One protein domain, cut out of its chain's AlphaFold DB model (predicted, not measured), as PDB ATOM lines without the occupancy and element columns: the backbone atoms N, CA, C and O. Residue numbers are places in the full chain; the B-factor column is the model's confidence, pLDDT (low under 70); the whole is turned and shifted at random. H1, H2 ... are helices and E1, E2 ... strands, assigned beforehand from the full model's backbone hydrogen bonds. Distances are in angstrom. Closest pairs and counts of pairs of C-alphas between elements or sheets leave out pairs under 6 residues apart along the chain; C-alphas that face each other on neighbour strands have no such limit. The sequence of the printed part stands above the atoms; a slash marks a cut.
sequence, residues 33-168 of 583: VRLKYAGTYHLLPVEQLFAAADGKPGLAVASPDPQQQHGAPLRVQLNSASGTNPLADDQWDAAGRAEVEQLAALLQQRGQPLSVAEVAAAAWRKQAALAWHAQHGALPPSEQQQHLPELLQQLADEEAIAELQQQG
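This is residues 33 to 168 of the 583 residues of the protein "RNA binding rggm" of Chlorella sorokiniana (UniProt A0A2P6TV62). Two separate lobes make up this domain: a small sheet of four strands, curled like part of a barrel, with the helix H1 over its strand E2, and a group of helices in which H4 and H5 fold back on the long helix H2. H1, on the side of the sheet's lobe toward the helices, touches no helix, and the short H3 sits at the turn between H2 and H4. The printed part has 136 residues with four named strands and five named helices, in the order E1 E2 E3 E4 H1 H2 H3 H4 H5; the sheet runs E1 E2 E3 E4, antiparallel throughout, and the class is mixed, helices and strands. The whole is loose, with a radius of gyration of the C-alphas of 18.5 A, and spans 48 by 38 by 29 A.

E1, residues 33 to 37, and E2, residues 40 to 51, form a hairpin over a tight link, with N 35 and O 42 at 2.9 A, within hydrogen-bond range. E2 bends by 84 degrees at residue 47, and its pairing is staggered: residues 40 to 44 pair with E1, and residues 46 to 51 with E3, residues 57 to 61. E2 and E3 are also a hairpin, with N 50 and O 58 at 2.9 A. E3 and E4, residues 74 to 77, form a third hairpin, with N 59 and O 76 at 2.8 A. These four strands are a meander, each the antiparallel neighbour of the one before; E1 and E4 are the edge strands, and the sheet is strongly twisted. H1, residues 92 to 109, is on the sheet at a height over the sheet of 9.5 A. It lies over E2 and runs slantwise to the strands, at 39 degrees to E2 on the local plane; the closest C-alphas of the two are those of Leu 43 and Glu 99, 6.5 A apart. H2, residues 116 to 136, is apart from H1 and not on the sheet. H3, residues 141 to 144, is close to H2 but not clearly touching, with the C-alphas of His 136 and Gln 144 closest at 6.0 A. H4, residues 148 to 155, touches H2 at residues 124 to 132 alone, closest at the C-alphas of Arg 125 and Leu 155, 4.8 A. These two run opposite ways at a shallow tilt of 33 degrees, only just short of steep. H5, residues 158 to 166, touches H2 at residues 116 to 124 alone, closest at the C-alphas of Ala 121 and Ile 161, 5.3 A, at a steep tilt of 58 degrees, opposite ways. Every O i to N i+4 pair is within hydrogen-bond range in H2, H4 and H5, and 13 of 14 in H1; H3 is too short for such a pair.

E1 begins at C-alpha 33, at (211.835, 221.228, 239.210). E2 is the longest strand, 26.3 A from first to last C-alpha; E3 measures 13.2 A. H1 is 24.3 A long. H2, the longest helix, runs 29.9 A from C-alpha 116 at (221.207, 200.906, 235.091) to C-alpha 136 at (194.038, 198.963, 247.411). H4 is 10.6 A long, and H5 is 12.2 A long, ending at C-alpha 166 at (218.012, 192.105, 231.552).

The two C-alphas farthest apart are those of Gln 67 and Glu 143, 53.3 A. The printed part has no cut. The links E3 to E4 and E4 to H1 are long, with 12 and 14 residues. Residues 89 to 94, of which 92 to 94 belong to H1, stand free. The mean pLDDT of the printed part is 78.7; 27 residues are under 70, namely residues 80 to 100, 104, 112 to 114, 116 and 168.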
ATOM      1  N   VAL A  33     213.113 220.660 239.642       83.56
ATOM      2  CA  VAL A  33     211.835 221.228 239.210       83.56
ATOM      3  C   VAL A  33     211.683 221.030 237.717       83.56
ATOM      4  O   VAL A  33     212.579 221.357 236.944       83.56
ATOM      5  N   ARG A  34     210.505 220.555 237.315       83.56
ATOM      6  CA  ARG A  34     210.077 220.556 235.921       83.56
ATOM      7  C   ARG A  34     209.499 221.925 235.570       83.56
ATOM      8  O   ARG A  34     208.449 222.309 236.085       83.56
ATOM      9  N   LEU A  35     210.176 222.664 234.696       84.38
ATOM     10  CA  LEU A  35     209.787 224.013 234.287       84.38
ATOM     11  C   LEU A  35     209.623 224.098 232.769       84.38
ATOM     12  O   LEU A  35     210.494 223.656 232.025       84.38
ATOM     13  N   LYS A  36     208.530 224.714 232.303       83.00
ATOM     14  CA  LYS A  36     208.357 225.035 230.881       83.00
ATOM     15  C   LYS A  36     209.061 226.354 230.563       83.00
ATOM     16  O   LYS A  36     208.624 227.406 231.025       83.00
ATOM     17  N   TYR A  37     210.114 226.304 229.758       82.19
ATOM     18  CA  TYR A  37     210.893 227.461 229.320       82.19
ATOM     19  C   TYR A  37     211.009 227.457 227.792       82.19
ATOM     20  O   TYR A  37     211.235 226.415 227.187       82.19
ATOM     21  N   ALA A  38     210.773 228.607 227.151       85.00
ATOM     22  CA  ALA A  38     210.786 228.749 225.686       85.00
ATOM     23  C   ALA A  38     209.970 227.672 224.923       85.00
ATOM     24  O   ALA A  38     210.319 227.272 223.817       85.00
ATOM     25  N   GLY A  39     208.870 227.192 225.516       81.19
ATOM     26  CA  GLY A  39     207.988 226.184 224.916       81.19
ATOM     27  C   GLY A  39     208.345 224.724 225.220       81.19
ATOM     28  O   GLY A  39     207.493 223.865 224.992       81.19
ATOM     29  N   THR A  40     209.509 224.451 225.815       77.56
ATOM     30  CA  THR A  40     210.003 223.096 226.127       77.56
ATOM     31  C   THR A  40     210.081 222.880 227.639       77.56
ATOM     32  O   THR A  40     210.254 223.834 228.398       77.56
ATOM     33  N   TYR A  41     209.897 221.645 228.107       81.94
ATOM     34  CA  TYR A  41     210.073 221.306 229.520       81.94
ATOM     35  C   TYR A  41     211.538 220.983 229.822       81.94
ATOM     36  O   TYR A  41     212.201 220.281 229.062       81.94
ATOM     37  N   HIS A  42     212.026 221.507 230.944       83.06
ATOM     38  CA  HIS A  42     213.378 221.289 231.445       83.06
ATOM     39  C   HIS A  42     213.324 220.804 232.890       83.06
ATOM     40  O   HIS A  42     212.517 221.300 233.682       83.06
ATOM     41  N   LEU A  43     214.211 219.874 233.239       84.75
ATOM     42  CA  LEU A  43     214.454 219.475 234.620       84.75
ATOM     43  C   LEU A  43     215.624 220.278 235.187       84.75
ATOM     44  O   LEU A  43     216.777 220.069 234.817       84.75
ATOM     45  N   LEU A  44     215.312 221.220 236.075       86.56
ATOM     46  CA  LEU A  44     216.277 222.181 236.597       86.56
ATOM     47  C   LEU A  44     216.521 221.953 238.088       86.56
ATOM     48  O   LEU A  44     215.563 221.822 238.856       86.56
ATOM     49  N   PRO A  45     217.786 221.914 238.531       85.25
ATOM     50  CA  PRO A  45     218.096 221.758 239.938       85.25
ATOM     51  C   PRO A  45     217.677 223.005 240.715       85.25
ATOM     52  O   PRO A  45     217.916 224.132 240.278       85.25
ATOM     53  N   VAL A  46     217.096 222.796 241.893       87.94
ATOM     54  CA  VAL A  46     216.840 223.880 242.840       87.94
ATOM     55  C   VAL A  46     218.136 224.211 243.562       87.94
ATOM     56  O   VAL A  46     218.755 223.352 244.189       87.94
ATOM     57  N   GLU A  47     218.543 225.470 243.472       88.06
ATOM     58  CA  GLU A  47     219.739 225.986 244.127       88.06
ATOM     59  C   GLU A  47     219.397 226.586 245.489       88.06
ATOM     60  O   GLU A  47     220.116 226.361 246.463       88.06
ATOM     61  N   GLN A  48     218.300 227.349 245.573       88.19
ATOM     62  CA  GLN A  48     217.908 228.063 246.790       88.19
ATOM     63  C   GLN A  48     216.386 228.195 246.913       88.19
ATOM     64  O   GLN A  48     215.668 228.266 245.916       88.19
ATOM     65  N   LEU A  49     215.895 228.291 248.148       88.44
ATOM     66  CA  LEU A  49     214.560 228.818 248.433       88.44
ATOM     67  C   LEU A  49     214.657 230.329 248.630       88.44
ATOM     68  O   LEU A  49     215.607 230.811 249.246       88.44
ATOM     69  N   PHE A  50     213.664 231.078 248.165       88.75
ATOM     70  CA  PHE A  50     213.564 232.508 248.448       88.75
ATOM     71  C   PHE A  50     212.130 232.897 248.814       88.75
ATOM     72  O   PHE A  50     211.175 232.216 248.446       88.75
ATOM     73  N   ALA A  51     211.977 234.007 249.535       88.56
ATOM     74  CA  ALA A  51     210.686 234.660 249.716       88.56
ATOM     75  C   ALA A  51     210.490 235.676 248.584       88.56
ATOM     76  O   ALA A  51     211.306 236.585 248.408       88.56
ATOM     77  N   ALA A  52     209.446 235.500 247.778       84.50
ATOM     78  CA  ALA A  52     209.076 236.459 246.747       84.50
ATOM     79  C   ALA A  52     208.604 237.785 247.374       84.50
ATOM     80  O   ALA A  52     208.324 237.863 248.569       84.50
ATOM     81  N   ALA A  53     208.508 238.843 246.562       84.44
ATOM     82  CA  ALA A  53     208.097 240.171 247.033       84.44
ATOM     83  C   ALA A  53     206.689 240.190 247.666       84.44
ATOM     84  O   ALA A  53     206.385 241.074 248.456       84.44
ATOM     85  N   ASP A  54     205.847 239.206 247.343       86.31
ATOM     86  CA  ASP A  54     204.516 239.008 247.922       86.31
ATOM     87  C   ASP A  54     204.514 238.108 249.176       86.31
ATOM     88  O   ASP A  54     203.452 237.713 249.651       86.31
ATOM     89  N   GLY A  55     205.692 237.762 249.706       89.31
ATOM     90  CA  GLY A  55     205.867 236.929 250.896       89.31
ATOM     91  C   GLY A  55     205.700 235.425 250.661       89.31
ATOM     92  O   GLY A  55     205.820 234.650 251.610       89.31
ATOM     93  N   LYS A  56     205.436 234.979 249.425       82.94
ATOM     94  CA  LYS A  56     205.254 233.554 249.113       82.94
ATOM     95  C   LYS A  56     206.589 232.843 248.864       82.94
ATOM     96  O   LYS A  56     207.532 233.467 248.372       82.94
ATOM     97  N   PRO A  57     206.683 231.534 249.158       84.62
ATOM     98  CA  PRO A  57     207.884 230.762 248.865       84.62
ATOM     99  C   PRO A  57     208.101 230.622 247.351       84.62
ATOM    100  O   PRO A  57     207.164 230.402 246.577       84.62
ATOM    101  N   GLY A  58     209.359 230.719 246.936       88.94
ATOM    102  CA  GLY A  58     209.823 230.510 245.571       88.94
ATOM    103  C   GLY A  58     211.110 229.688 245.528       88.94
ATOM    104  O   GLY A  58     211.801 229.519 246.534       88.94
ATOM    105  N   LEU A  59     211.416 229.170 244.342       90.75
ATOM    106  CA  LEU A  59     212.574 228.339 244.030       90.75
ATOM    107  C   LEU A  59     213.499 229.110 243.090       90.75
ATOM    108  O   LEU A  59     213.072 229.554 242.027       90.75
ATOM    109  N   ALA A  60     214.757 229.276 243.473       91.19
ATOM    110  CA  ALA A  60     215.811 229.692 242.564       91.19
ATOM    111  C   ALA A  60     216.374 228.429 241.902       91.19
ATOM    112  O   ALA A  60     216.863 227.540 242.601       91.19
ATOM    113  N   VAL A  61     216.255 228.326 240.580       91.38
ATOM    114  CA  VAL A  61     216.717 227.180 239.786       91.38
ATOM    115  C   VAL A  61     217.796 227.612 238.799       91.38
ATOM    116  O   VAL A  61     217.824 228.772 238.379       91.38
ATOM    117  N   ALA A  62     218.675 226.689 238.412       87.69
ATOM    118  CA  ALA A  62     219.674 226.965 237.380       87.69
ATOM    119  C   ALA A  62     218.999 227.363 236.053       87.69
ATOM    120  O   ALA A  62     217.907 226.882 235.737       87.69
ATOM    121  N   SER A  63     219.633 228.240 235.269       86.94
ATOM    122  CA  SER A  63     219.096 228.617 233.957       86.94
ATOM    123  C   SER A  63     219.178 227.434 232.975       86.94
ATOM    124  O   SER A  63     220.232 226.798 232.897       86.94
ATOM    125  N   PRO A  64     218.111 227.136 232.205       84.00
ATOM    126  CA  PRO A  64     218.157 226.135 231.137       84.00
ATOM    127  C   PRO A  64     219.046 226.561 229.956       84.00
ATOM    128  O   PRO A  64     219.414 225.713 229.149       84.00
ATOM    129  N   ASP A  65     219.378 227.853 229.837       85.31
ATOM    130  CA  ASP A  65     220.245 228.384 228.784       85.31
ATOM    131  C   ASP A  65     221.730 228.275 229.200       85.31
ATOM    132  O   ASP A  65     222.145 228.952 230.150       85.31
ATOM    133  N   PRO A  66     222.558 227.474 228.494       77.06
ATOM    134  CA  PRO A  66     223.984 227.332 228.782       77.06
ATOM    135  C   PRO A  66     224.732 228.668 228.769       77.06
ATOM    136  O   PRO A  66     225.663 228.863 229.546       77.06
ATOM    137  N   GLN A  67     224.309 229.613 227.921       82.25
ATOM    138  CA  GLN A  67     224.939 230.932 227.824       82.25
ATOM    139  C   GLN A  67     224.657 231.802 229.056       82.25
ATOM    140  O   GLN A  67     225.385 232.758 229.320       82.25
ATOM    141  N   GLN A  68     223.637 231.451 229.842       79.81
ATOM    142  CA  GLN A  68     223.256 232.132 231.075       79.81
ATOM    143  C   GLN A  68     223.655 231.363 232.339       79.81
ATOM    144  O   GLN A  68     223.218 231.734 233.426       79.81
ATOM    145  N   GLN A  69     224.505 230.335 232.251       71.44
ATOM    146  CA  GLN A  69     224.959 229.580 233.431       71.44
ATOM    147  C   GLN A  69     225.735 230.431 234.451       71.44
ATOM    148  O   GLN A  69     225.806 230.069 235.621       71.44
ATOM    149  N   HIS A  70     226.277 231.580 234.036       78.12
ATOM    150  CA  HIS A  70     226.893 232.566 234.935       78.12
ATOM    151  C   HIS A  70     225.944 233.705 235.350       78.12
ATOM    152  O   HIS A  70     226.357 234.641 236.034       78.12
ATOM    153  N   GLY A  71     224.685 233.656 234.913       79.38
ATOM    154  CA  GLY A  71     223.649 234.620 235.257       79.38
ATOM    155  C   GLY A  71     223.022 234.358 236.626       79.38
ATOM    156  O   GLY A  71     223.262 233.339 237.269       79.38
ATOM    157  N   ALA A  72     222.191 235.299 237.079       86.44
ATOM    158  CA  ALA A  72     221.397 235.102 238.286       86.44
ATOM    159  C   ALA A  72     220.438 233.904 238.109       86.44
ATOM    160  O   ALA A  72     219.844 233.769 237.035       86.44
ATOM    161  N   PRO A  73     220.243 233.062 239.143       89.38
ATOM    162  CA  PRO A  73     219.368 231.903 239.048       89.38
ATOM    163  C   PRO A  73     217.927 232.318 238.751       89.38
ATOM    164  O   PRO A  73     217.431 233.349 239.227       89.38
ATOM    165  N   LEU A  74     217.241 231.493 237.964       91.38
ATOM    166  CA  LEU A  74     215.870 231.732 237.552       91.38
ATOM    167  C   LEU A  74     214.942 231.579 238.757       91.38
ATOM    168  O   LEU A  74     214.920 230.550 239.428       91.38
ATOM    169  N   ARG A  75     214.152 232.613 239.035       92.50
ATOM    170  CA  ARG A  75     213.233 232.644 240.175       92.50
ATOM    171  C   ARG A  75     211.848 232.165 239.758       92.50
ATOM    172  O   ARG A  75     211.149 232.853 239.022       92.50
ATOM    173  N   VAL A  76     211.441 231.008 240.268       88.06
ATOM    174  CA  VAL A  76     210.153 230.360 239.990       88.06
ATOM    175  C   VAL A  76     209.286 230.421 241.244       88.06
ATOM    176  O   VAL A  76     209.730 230.035 242.323       88.06
ATOM    177  N   GLN A  77     208.046 230.903 241.144       85.56
ATOM    178  CA  GLN A  77     207.126 230.825 242.282       85.56
ATOM    179  C   GLN A  77     206.637 229.380 242.458       85.56
ATOM    180  O   GLN A  77     206.374 228.680 241.480       85.56
ATOM    181  N   LEU A  78     206.491 228.909 243.700       79.62
ATOM    182  CA  LEU A  78     206.133 227.506 243.949       79.62
ATOM    183  C   LEU A  78     204.763 227.130 243.351       79.62
ATOM    184  O   LEU A  78     204.567 226.017 242.881       79.62
ATOM    185  N   ASN A  79     203.828 228.082 243.317       74.75
ATOM    186  CA  ASN A  79     202.493 227.925 242.731       74.75
ATOM    187  C   ASN A  79     202.489 227.870 241.191       74.75
ATOM    188  O   ASN A  79     201.477 227.490 240.609       74.75
ATOM    189  N   SER A  80     203.586 228.262 240.534       68.75
ATOM    190  CA  SER A  80     203.767 228.130 239.085       68.75
ATOM    191  C   SER A  80     204.471 226.831 238.700       68.75
ATOM    192  O   SER A  80     204.540 226.504 237.516       68.75
ATOM    193  N   ALA A  81     205.008 226.092 239.679       65.81
ATOM    194  CA  ALA A  81     205.572 224.775 239.440       65.81
ATOM    195  C   ALA A  81     204.433 223.791 239.145       65.81
ATOM    196  O   ALA A  81     203.445 223.708 239.873       65.81
ATOM    197  N   SER A  82     204.554 223.060 238.038       58.66
ATOM    198  CA  SER A  82     203.558 222.068 237.650       58.66
ATOM    199  C   SER A  82     203.653 220.855 238.577       58.66
ATOM    200  O   SER A  82     204.716 220.253 238.703       58.66
ATOM    201  N   GLY A  83     202.534 220.478 239.203       58.78
ATOM    202  CA  GLY A  83     202.391 219.205 239.922       58.78
ATOM    203  C   GLY A  83     202.029 218.031 239.006       58.78
ATOM    204  O   GLY A  83     201.703 216.948 239.489       58.78
ATOM    205  N   THR A  84     202.014 218.245 237.688       56.72
ATOM    206  CA  THR A  84     201.591 217.235 236.721       56.72
ATOM    207  C   THR A  84     202.661 216.156 236.620       56.72
ATOM    208  O   THR A  84     203.802 216.443 236.257       56.72
ATOM    209  N   ASN A  85     202.284 214.914 236.929       56.44
ATOM    210  CA  ASN A  85     203.148 213.752 236.775       56.44
ATOM    211  C   ASN A  85     203.485 213.574 235.281       56.44
ATOM    212  O   ASN A  85     202.573 213.278 234.508       56.44
ATOM    213  N   PRO A  86     204.753 213.730 234.854       52.97
ATOM    214  CA  PRO A  86     205.123 213.611 233.442       52.97
ATOM    215  C   PRO A  86     204.811 212.216 232.882       52.97
ATOM    216  O   PRO A  86     204.601 212.062 231.689       52.97
ATOM    217  N   LEU A  87     204.686 211.211 233.752       47.59
ATOM    218  CA  LEU A  87     204.377 209.826 233.398       47.59
ATOM    219  C   LEU A  87     202.897 209.593 233.054       47.59
ATOM    220  O   LEU A  87     202.528 208.473 232.716       47.59
ATOM    221  N   ALA A  88     202.057 210.619 233.204       51.31
ATOM    222  CA  ALA A  88     200.651 210.616 232.814       51.31
ATOM    223  C   ALA A  88     200.391 211.491 231.570       51.31
ATOM    224  O   ALA A  88     199.236 211.733 231.231       51.31
ATOM    225  N   ASP A  89     201.445 212.004 230.925       57.09
ATOM    226  CA  ASP A  89     201.353 212.845 229.730       57.09
ATOM    227  C   ASP A  89     201.299 211.977 228.460       57.09
ATOM    228  O   ASP A  89     202.163 211.127 228.240       57.09
ATOM    229  N   ASP A  90     200.306 212.204 227.596       50.62
ATOM    230  CA  ASP A  90     200.104 211.463 226.340       50.62
ATOM    231  C   ASP A  90     201.253 211.665 225.322       50.62
ATOM    232  O   ASP A  90     201.319 210.965 224.311       50.62
ATOM    233  N   GLN A  91     202.163 212.618 225.563       52.56
ATOM    234  CA  GLN A  91     203.376 212.856 224.762       52.56
ATOM    235  C   GLN A  91     204.646 212.212 225.354       52.56
ATOM    236  O   GLN A  91     205.763 212.546 224.937       52.56
ATOM    237  N   TRP A  92     204.485 211.295 226.317       57.09
ATOM    238  CA  TRP A  92     205.563 210.640 227.067       57.09
ATOM    239  C   TRP A  92     206.722 210.129 226.199       57.09
ATOM    240  O   TRP A  92     207.880 210.376 226.534       57.09
ATOM    241  N   ASP A  93     206.443 209.471 225.074       53.41
ATOM    242  CA  ASP A  93     207.482 208.753 224.321       53.41
ATOM    243  C   ASP A  93     208.616 209.655 223.808       53.41
ATOM    244  O   ASP A  93     209.766 209.218 223.749       53.41
ATOM    245  N   ALA A  94     208.323 210.920 223.492       57.34
ATOM    246  CA  ALA A  94     209.335 211.884 223.060       57.34
ATOM    247  C   ALA A  94     209.743 212.852 224.182       57.34
ATOM    248  O   ALA A  94     210.933 213.043 224.430       57.34
ATOM    249  N   ALA A  95     208.771 213.457 224.875       57.84
ATOM    250  CA  ALA A  95     209.051 214.469 225.896       57.84
ATOM    251  C   ALA A  95     209.542 213.845 227.212       57.84
ATOM    252  O   ALA A  95     210.491 214.334 227.818       57.84
ATOM    253  N   GLY A  96     208.948 212.726 227.621       61.44
ATOM    254  CA  GLY A  96     209.317 212.000 228.833       61.44
ATOM    255  C   GLY A  96     210.693 211.349 228.751       61.44
ATOM    256  O   GLY A  96     211.462 211.423 229.708       61.44
ATOM    257  N   ARG A  97     211.052 210.779 227.593       62.50
ATOM    258  CA  ARG A  97     212.396 210.219 227.369       62.50
ATOM    259  C   ARG A  97     213.484 211.292 227.494       62.50
ATOM    260  O   ARG A  97     214.441 211.087 228.234       62.50
ATOM    261  N   ALA A  98     213.298 212.449 226.852       65.88
ATOM    262  CA  ALA A  98     214.236 213.569 226.947       65.88
ATOM    263  C   ALA A  98     214.368 214.109 228.386       65.88
ATOM    264  O   ALA A  98     215.461 214.467 228.819       65.88
ATOM    265  N   GLU A  99     213.274 214.140 229.152       68.44
ATOM    266  CA  GLU A  99     213.299 214.519 230.570       68.44
ATOM    267  C   GLU A  99     214.074 213.495 231.424       68.44
ATOM    268  O   GLU A  99     214.902 213.882 232.248       68.44
ATOM    269  N   VAL A 100     213.884 212.189 231.205       66.06
ATOM    270  CA  VAL A 100     214.640 211.135 231.915       66.06
ATOM    271  C   VAL A 100     216.134 211.199 231.587       66.06
ATOM    272  O   VAL A 100     216.963 211.093 232.492       66.06
ATOM    273  N   GLU A 101     216.491 211.435 230.324       71.75
ATOM    274  CA  GLU A 101     217.883 211.632 229.898       71.75
ATOM    275  C   GLU A 101     218.511 212.872 230.557       71.75
ATOM    276  O   GLU A 101     219.643 212.802 231.042       71.75
ATOM    277  N   GLN A 102     217.772 213.987 230.661       72.12
ATOM    278  CA  GLN A 102     218.224 215.185 231.384       72.12
ATOM    279  C   GLN A 102     218.467 214.903 232.872       72.12
ATOM    280  O   GLN A 102     219.475 215.348 233.424       72.12
ATOM    281  N   LEU A 103     217.575 214.151 233.526       72.81
ATOM    282  CA  LEU A 103     217.738 213.774 234.930       72.81
ATOM    283  C   LEU A 103     218.972 212.886 235.134       72.81
ATOM    284  O   LEU A 103     219.763 213.138 236.043       72.81
ATOM    285  N   ALA A 104     219.154 211.880 234.278       69.94
ATOM    286  CA  ALA A 104     220.307 210.989 234.324       69.94
ATOM    287  C   ALA A 104     221.624 211.758 234.128       69.94
ATOM    288  O   ALA A 104     222.555 211.592 234.920       69.94
ATOM    289  N   ALA A 105     221.682 212.663 233.144       73.00
ATOM    290  CA  ALA A 105     222.845 213.515 232.902       73.00
ATOM    291  C   ALA A 105     223.154 214.432 234.100       73.00
ATOM    292  O   ALA A 105     224.313 214.573 234.495       73.00
ATOM    293  N   LEU A 106     222.126 215.022 234.719       73.06
ATOM    294  CA  LEU A 106     222.274 215.890 235.889       73.06
ATOM    295  C   LEU A 106     222.806 215.129 237.111       73.06
ATOM    296  O   LEU A 106     223.642 215.647 237.853       73.06
ATOM    297  N   LEU A 107     222.346 213.896 237.324       71.25
ATOM    298  CA  LEU A 107     222.818 213.042 238.415       71.25
ATOM    299  C   LEU A 107     224.257 212.567 238.169       71.25
ATOM    300  O   LEU A 107     225.097 212.646 239.070       71.25
ATOM    301  N   GLN A 108     224.594 212.222 236.924       74.38
ATOM    302  CA  GLN A 108     225.961 211.888 236.528       74.38
ATOM    303  C   GLN A 108     226.933 213.059 236.754       74.38
ATOM    304  O   GLN A 108     228.007 212.858 237.323       74.38
ATOM    305  N   GLN A 109     226.552 214.293 236.398       75.12
ATOM    306  CA  GLN A 109     227.353 215.501 236.659       75.12
ATOM    307  C   GLN A 109     227.620 215.737 238.153       75.12
ATOM    308  O   GLN A 109     228.633 216.329 238.518       75.12
ATOM    309  N   ARG A 110     226.731 215.262 239.030       70.38
ATOM    310  CA  ARG A 110     226.859 215.383 240.491       70.38
ATOM    311  C   ARG A 110     227.665 214.256 241.133       70.38
ATOM    312  O   ARG A 110     227.707 214.174 242.358       70.38
ATOM    313  N   GLY A 111     228.291 213.387 240.334       73.31
ATOM    314  CA  GLY A 111     228.995 212.210 240.842       73.31
ATOM    315  C   GLY A 111     228.052 211.170 241.449       73.31
ATOM    316  O   GLY A 111     228.488 210.338 242.237       73.31
ATOM    317  N   GLN A 112     226.766 211.223 241.091       69.56
ATOM    318  CA  GLN A 112     225.742 210.252 241.461       69.56
ATOM    319  C   GLN A 112     225.302 209.517 240.189       69.56
ATOM    320  O   GLN A 112     224.201 209.764 239.695       69.56
ATOM    321  N   PRO A 113     226.166 208.685 239.574       63.50
ATOM    322  CA  PRO A 113     225.753 207.919 238.410       63.50
ATOM    323  C   PRO A 113     224.603 207.006 238.837       63.50
ATOM    324  O   PRO A 113     224.819 206.099 239.632       63.50
ATOM    325  N   LEU A 114     223.395 207.250 238.320       66.44
ATOM    326  CA  LEU A 114     222.333 206.259 238.425       66.44
ATOM    327  C   LEU A 114     222.786 205.059 237.610       66.44
ATOM    328  O   LEU A 114     222.838 205.108 236.378       66.44
ATOM    329  N   SER A 115     223.161 203.996 238.302       73.69
ATOM    330  CA  SER A 115     223.421 202.728 237.646       73.69
ATOM    331  C   SER A 115     222.162 202.294 236.889       73.69
ATOM    332  O   SER A 115     221.036 202.584 237.299       73.69
ATOM    333  N   VAL A 116     222.334 201.557 235.789       63.59
ATOM    334  CA  VAL A 116     221.207 200.906 235.091       63.59
ATOM    335  C   VAL A 116     220.357 200.106 236.088       63.59
ATOM    336  O   VAL A 116     219.135 200.065 235.976       63.59
ATOM    337  N   ALA A 117     221.002 199.564 237.124       72.31
ATOM    338  CA  ALA A 117     220.339 198.882 238.217       72.31
ATOM    339  C   ALA A 117     219.410 199.785 239.041       72.31
ATOM    340  O   ALA A 117     218.281 199.393 239.321       72.31
ATOM    341  N   GLU A 118     219.832 200.999 239.391       76.12
ATOM    342  CA  GLU A 118     218.996 201.958 240.123       76.12
ATOM    343  C   GLU A 118     217.850 202.506 239.270       76.12
ATOM    344  O   GLU A 118     216.752 202.704 239.790       76.12
ATOM    345  N   VAL A 119     218.069 202.703 237.966       72.19
ATOM    346  CA  VAL A 119     217.008 203.113 237.031       72.19
ATOM    347  C   VAL A 119     215.954 202.016 236.898       72.19
ATOM    348  O   VAL A 119     214.762 202.293 237.038       72.19
ATOM    349  N   ALA A 120     216.375 200.767 236.691       71.56
ATOM    350  CA  ALA A 120     215.470 199.625 236.626       71.56
ATOM    351  C   ALA A 120     214.738 199.408 237.956       71.56
ATOM    352  O   ALA A 120     213.524 199.216 237.971       71.56
ATOM    353  N   ALA A 121     215.443 199.543 239.082       75.56
ATOM    354  CA  ALA A 121     214.842 199.458 240.405       75.56
ATOM    355  C   ALA A 121     213.795 200.557 240.631       75.56
ATOM    356  O   ALA A 121     212.724 200.288 241.170       75.56
ATOM    357  N   ALA A 122     214.064 201.792 240.201       75.00
ATOM    358  CA  ALA A 122     213.102 202.887 240.282       75.00
ATOM    359  C   ALA A 122     211.878 202.648 239.382       75.00
ATOM    360  O   ALA A 122     210.746 202.890 239.809       75.00
ATOM    361  N   ALA A 123     212.088 202.146 238.162       70.06
ATOM    362  CA  ALA A 123     211.015 201.815 237.228       70.06
ATOM    363  C   ALA A 123     210.108 200.698 237.773       70.06
ATOM    364  O   ALA A 123     208.887 200.872 237.802       70.06
ATOM    365  N   TRP A 124     210.699 199.612 238.281       83.31
ATOM    366  CA  TRP A 124     209.976 198.511 238.917       83.31
ATOM    367  C   TRP A 124     209.183 198.982 240.136       83.31
ATOM    368  O   TRP A 124     207.967 198.809 240.201       83.31
ATOM    369  N   ARG A 125     209.843 199.665 241.079       84.50
ATOM    370  CA  ARG A 125     209.202 200.165 242.305       84.50
ATOM    371  C   ARG A 125     208.001 201.050 241.998       84.50
ATOM    372  O   ARG A 125     206.972 200.972 242.662       84.50
ATOM    373  N   LYS A 126     208.107 201.876 240.959       78.38
ATOM    374  CA  LYS A 126     206.986 202.682 240.487       78.38
ATOM    375  C   LYS A 126     205.841 201.807 239.963       78.38
ATOM    376  O   LYS A 126     204.691 202.073 240.308       78.38
ATOM    377  N   GLN A 127     206.123 200.811 239.124       71.56
ATOM    378  CA  GLN A 127     205.095 199.902 238.601       71.56
ATOM    379  C   GLN A 127     204.389 199.144 239.729       71.56
ATOM    380  O   GLN A 127     203.159 199.149 239.772       71.56
ATOM    381  N   ALA A 128     205.147 198.600 240.684       78.56
ATOM    382  CA  ALA A 128     204.617 197.934 241.871       78.56
ATOM    383  C   ALA A 128     203.713 198.867 242.700       78.56
ATOM    384  O   ALA A 128     202.581 198.514 243.022       78.56
ATOM    385  N   ALA A 129     204.149 200.105 242.963       75.12
ATOM    386  CA  ALA A 129     203.342 201.081 243.697       75.12
ATOM    387  C   ALA A 129     202.034 201.453 242.976       75.12
ATOM    388  O   ALA A 129     200.995 201.605 243.621       75.12
ATOM    389  N   LEU A 130     202.062 201.592 241.646       71.31
ATOM    390  CA  LEU A 130     200.864 201.877 240.853       71.31
ATOM    391  C   LEU A 130     199.894 200.692 240.834       71.31
ATOM    392  O   LEU A 130     198.691 200.901 240.983       71.31
ATOM    393  N   ALA A 131     200.403 199.467 240.688       77.88
ATOM    394  CA  ALA A 131     199.595 198.252 240.734       77.88
ATOM    395  C   ALA A 131     198.926 198.084 242.106       77.88
ATOM    396  O   ALA A 131     197.712 197.898 242.183       77.88
ATOM    397  N   TRP A 132     199.694 198.258 243.185       93.69
ATOM    398  CA  TRP A 132     199.171 198.235 244.546       93.69
ATOM    399  C   TRP A 132     198.112 199.321 244.770       93.69
ATOM    400  O   TRP A 132     197.049 199.050 245.323       93.69
ATOM    401  N   HIS A 133     198.340 200.549 244.289       84.62
ATOM    402  CA  HIS A 133     197.354 201.626 244.416       84.62
ATOM    403  C   HIS A 133     196.073 201.350 243.619       84.62
ATOM    404  O   HIS A 133     194.985 201.653 244.099       84.62
ATOM    405  N   ALA A 134     196.163 200.746 242.434       77.38
ATOM    406  CA  ALA A 134     194.980 200.356 241.670       77.38
ATOM    407  C   ALA A 134     194.133 199.300 242.406       77.38
ATOM    408  O   ALA A 134     192.907 199.323 242.310       77.38
ATOM    409  N   GLN A 135     194.777 198.402 243.159       90.81
ATOM    410  CA  GLN A 135     194.107 197.342 243.918       90.81
ATOM    411  C   GLN A 135     193.559 197.829 245.267       90.81
ATOM    412  O   GLN A 135     192.416 197.532 245.612       90.81
ATOM    413  N   HIS A 136     194.344 198.604 246.020       92.25
ATOM    414  CA  HIS A 136     194.038 198.963 247.411       92.25
ATOM    415  C   HIS A 136     193.704 200.445 247.615       92.25
ATOM    416  O   HIS A 136     193.201 200.819 248.671       92.25
ATOM    417  N   GLY A 137     193.937 201.312 246.628       86.69
ATOM    418  CA  GLY A 137     193.800 202.767 246.768       86.69
ATOM    419  C   GLY A 137     192.375 203.256 247.033       86.69
ATOM    420  O   GLY A 137     192.198 204.348 247.566       86.69
ATOM    421  N   ALA A 138     191.365 202.443 246.709       88.88
ATOM    422  CA  ALA A 138     189.963 202.723 247.016       88.88
ATOM    423  C   ALA A 138     189.538 202.285 248.434       88.88
ATOM    424  O   ALA A 138     188.443 202.640 248.872       88.88
ATOM    425  N   LEU A 139     190.371 201.519 249.150       91.12
ATOM    426  CA  LEU A 139     190.068 201.056 250.505       91.12
ATOM    427  C   LEU A 139     190.205 202.202 251.523       91.12
ATOM    428  O   LEU A 139     190.977 203.137 251.300       91.12
ATOM    429  N   PRO A 140     189.507 202.148 252.669       95.19
ATOM    430  CA  PRO A 140     189.741 203.063 253.782       95.19
ATOM    431  C   PRO A 140     191.212 203.039 254.252       95.19
ATOM    432  O   PRO A 140     191.840 201.979 254.218       95.19
ATOM    433  N   PRO A 141     191.772 204.150 254.773       92.25
ATOM    434  CA  PRO A 141     193.183 204.220 255.176       92.25
ATOM    435  C   PRO A 141     193.624 203.131 256.166       92.25
ATOM    436  O   PRO A 141     194.741 202.629 256.082       92.25
ATOM    437  N   SER A 142     192.739 202.732 257.084       92.94
ATOM    438  CA  SER A 142     193.001 201.656 258.047       92.94
ATOM    439  C   SER A 142     193.158 200.281 257.394       92.94
ATOM    440  O   SER A 142     193.896 199.451 257.911       92.94
ATOM    441  N   GLU A 143     192.477 200.037 256.272       90.38
ATOM    442  CA  GLU A 143     192.582 198.795 255.493       90.38
ATOM    443  C   GLU A 143     193.782 198.854 254.544       90.38
ATOM    444  O   GLU A 143     194.548 197.900 254.468       90.38
ATOM    445  N   GLN A 144     194.047 200.008 253.920       90.62
ATOM    446  CA  GLN A 144     195.284 200.232 253.160       90.62
ATOM    447  C   GLN A 144     196.534 199.931 253.999       90.62
ATOM    448  O   GLN A 144     197.484 199.319 253.516       90.62
ATOM    449  N   GLN A 145     196.517 200.307 255.282       93.44
ATOM    450  CA  GLN A 145     197.625 200.061 256.201       93.44
ATOM    451  C   GLN A 145     197.872 198.565 256.461       93.44
ATOM    452  O   GLN A 145     199.009 198.180 256.731       93.44
ATOM    453  N   GLN A 146     196.849 197.714 256.330       96.19
ATOM    454  CA  GLN A 146     196.992 196.257 256.443       96.19
ATOM    455  C   GLN A 146     197.681 195.645 255.213       96.19
ATOM    456  O   GLN A 146     198.355 194.628 255.346       96.19
ATOM    457  N   HIS A 147     197.575 196.293 254.049       94.81
ATOM    458  CA  HIS A 147     198.201 195.866 252.790       94.81
ATOM    459  C   HIS A 147     199.582 196.494 252.541       94.81
ATOM    460  O   HIS A 147     200.237 196.192 251.546       94.81
ATOM    461  N   LEU A 148     200.062 197.359 253.439       90.94
ATOM    462  CA  LEU A 148     201.382 197.982 253.312       90.94
ATOM    463  C   LEU A 148     202.551 196.971 253.283       90.94
ATOM    464  O   LEU A 148     203.481 197.189 252.507       90.94
ATOM    465  N   PRO A 149     202.548 195.876 254.079       97.25
ATOM    466  CA  PRO A 149     203.613 194.873 254.025       97.25
ATOM    467  C   PRO A 149     203.762 194.219 252.646       97.25
ATOM    468  O   PRO A 149     204.881 193.956 252.218       97.25
ATOM    469  N   GLU A 150     202.649 194.018 251.937       93.12
ATOM    470  CA  GLU A 150     202.630 193.469 250.578       93.12
ATOM    471  C   GLU A 150     203.300 194.424 249.580       93.12
ATOM    472  O   GLU A 150     204.171 194.006 248.819       93.12
ATOM    473  N   LEU A 151     202.978 195.724 249.642       92.25
ATOM    474  CA  LEU A 151     203.657 196.739 248.832       92.25
ATOM    475  C   LEU A 151     205.163 196.746 249.107       92.25
ATOM    476  O   LEU A 151     205.961 196.740 248.176       92.25
ATOM    477  N   LEU A 152     205.566 196.753 250.381       92.00
ATOM    478  CA  LEU A 152     206.982 196.771 250.753       92.00
ATOM    479  C   LEU A 152     207.730 195.543 250.223       92.00
ATOM    480  O   LEU A 152     208.875 195.679 249.797       92.00
ATOM    481  N   GLN A 153     207.079 194.378 250.198       93.44
ATOM    482  CA  GLN A 153     207.636 193.167 249.605       93.44
ATOM    483  C   GLN A 153     207.800 193.307 248.084       93.44
ATOM    484  O   GLN A 153     208.881 193.038 247.572       93.44
ATOM    485  N   GLN A 154     206.780 193.796 247.370       87.81
ATOM    486  CA  GLN A 154     206.846 194.007 245.915       87.81
ATOM    487  C   GLN A 154     207.910 195.048 245.521       87.81
ATOM    488  O   GLN A 154     208.624 194.882 244.536       87.81
ATOM    489  N   LEU A 155     208.067 196.118 246.308       84.38
ATOM    490  CA  LEU A 155     209.086 197.153 246.083       84.38
ATOM    491  C   LEU A 155     210.528 196.645 246.271       84.38
ATOM    492  O   LEU A 155     211.468 197.273 245.766       84.38
ATOM    493  N   ALA A 156     210.697 195.556 247.020       91.69
ATOM    494  CA  ALA A 156     211.977 194.934 247.342       91.69
ATOM    495  C   ALA A 156     212.283 193.689 246.489       91.69
ATOM    496  O   ALA A 156     213.255 192.996 246.773       91.69
ATOM    497  N   ASP A 157     211.475 193.400 245.466       92.31
ATOM    498  CA  ASP A 157     211.655 192.242 244.587       92.31
ATOM    499  C   ASP A 157     212.901 192.403 243.694       92.31
ATOM    500  O   ASP A 157     212.858 193.011 242.623       92.31
ATOM    501  N   GLU A 158     214.045 191.905 244.173       90.88
ATOM    502  CA  GLU A 158     215.325 191.992 243.461       90.88
ATOM    503  C   GLU A 158     215.340 191.176 242.163       90.88
ATOM    504  O   GLU A 158     216.056 191.544 241.231       90.88
ATOM    505  N   GLU A 159     214.540 190.109 242.076       91.00
ATOM    506  CA  GLU A 159     214.452 189.255 240.891       91.00
ATOM    507  C   GLU A 159     213.721 189.991 239.768       91.00
ATOM    508  O   GLU A 159     214.273 190.144 238.680       91.00
ATOM    509  N   ALA A 160     212.561 190.583 240.059       81.31
ATOM    510  CA  ALA A 160     211.839 191.411 239.096       81.31
ATOM    511  C   ALA A 160     212.646 192.648 238.662       81.31
ATOM    512  O   ALA A 160     212.635 193.040 237.492       81.31
ATOM    513  N   ILE A 161     213.405 193.251 239.584       83.31
ATOM    514  CA  ILE A 161     214.335 194.340 239.259       83.31
ATOM    515  C   ILE A 161     215.436 193.848 238.306       83.31
ATOM    516  O   ILE A 161     215.754 194.549 237.343       83.31
ATOM    517  N   ALA A 162     216.015 192.670 238.546       84.12
ATOM    518  CA  ALA A 162     217.047 192.086 237.693       84.12
ATOM    519  C   ALA A 162     216.503 191.675 236.314       84.12
ATOM    520  O   ALA A 162     217.175 191.897 235.306       84.12
ATOM    521  N   GLU A 163     215.279 191.153 236.231       80.12
ATOM    522  CA  GLU A 163     214.605 190.873 234.959       80.12
ATOM    523  C   GLU A 163     214.408 192.150 234.139       80.12
ATOM    524  O   GLU A 163     214.718 192.181 232.948       80.12
ATOM    525  N   LEU A 164     213.974 193.237 234.780       72.94
ATOM    526  CA  LEU A 164     213.775 194.532 234.129       72.94
ATOM    527  C   LEU A 164     215.107 195.159 233.671       72.94
ATOM    528  O   LEU A 164     215.142 195.881 232.675       72.94
ATOM    529  N   GLN A 165     216.222 194.844 234.345       80.12
ATOM    530  CA  GLN A 165     217.576 195.173 233.873       80.12
ATOM    531  C   GLN A 165     217.978 194.342 232.642       80.12
ATOM    532  O   GLN A 165     218.592 194.880 231.719       80.12
ATOM    533  N   GLN A 166     217.650 193.044 232.623       78.06
ATOM    534  CA  GLN A 166     218.012 192.105 231.552       78.06
ATOM    535  C   GLN A 166     217.174 192.279 230.281       78.06
ATOM    536  O   GLN A 166     217.700 192.088 229.186       78.06
ATOM    537  N   GLN A 167     215.909 192.693 230.400       70.81
ATOM    538  CA  GLN A 167     214.998 192.935 229.272       70.81
ATOM    539  C   GLN A 167     215.384 194.145 228.403       70.81
ATOM    540  O   GLN A 167     214.692 194.453 227.441       70.81
ATOM    541  N   GLY A 168     216.516 194.792 228.693       48.56
ATOM    542  CA  GLY A 168     217.223 195.620 227.729       48.56
ATOM    543  C   GLY A 168     216.544 196.957 227.437       48.56
ATOM    544  O   GLY A 168     215.760 197.106 226.510       48.56
TER     545      GLY A 168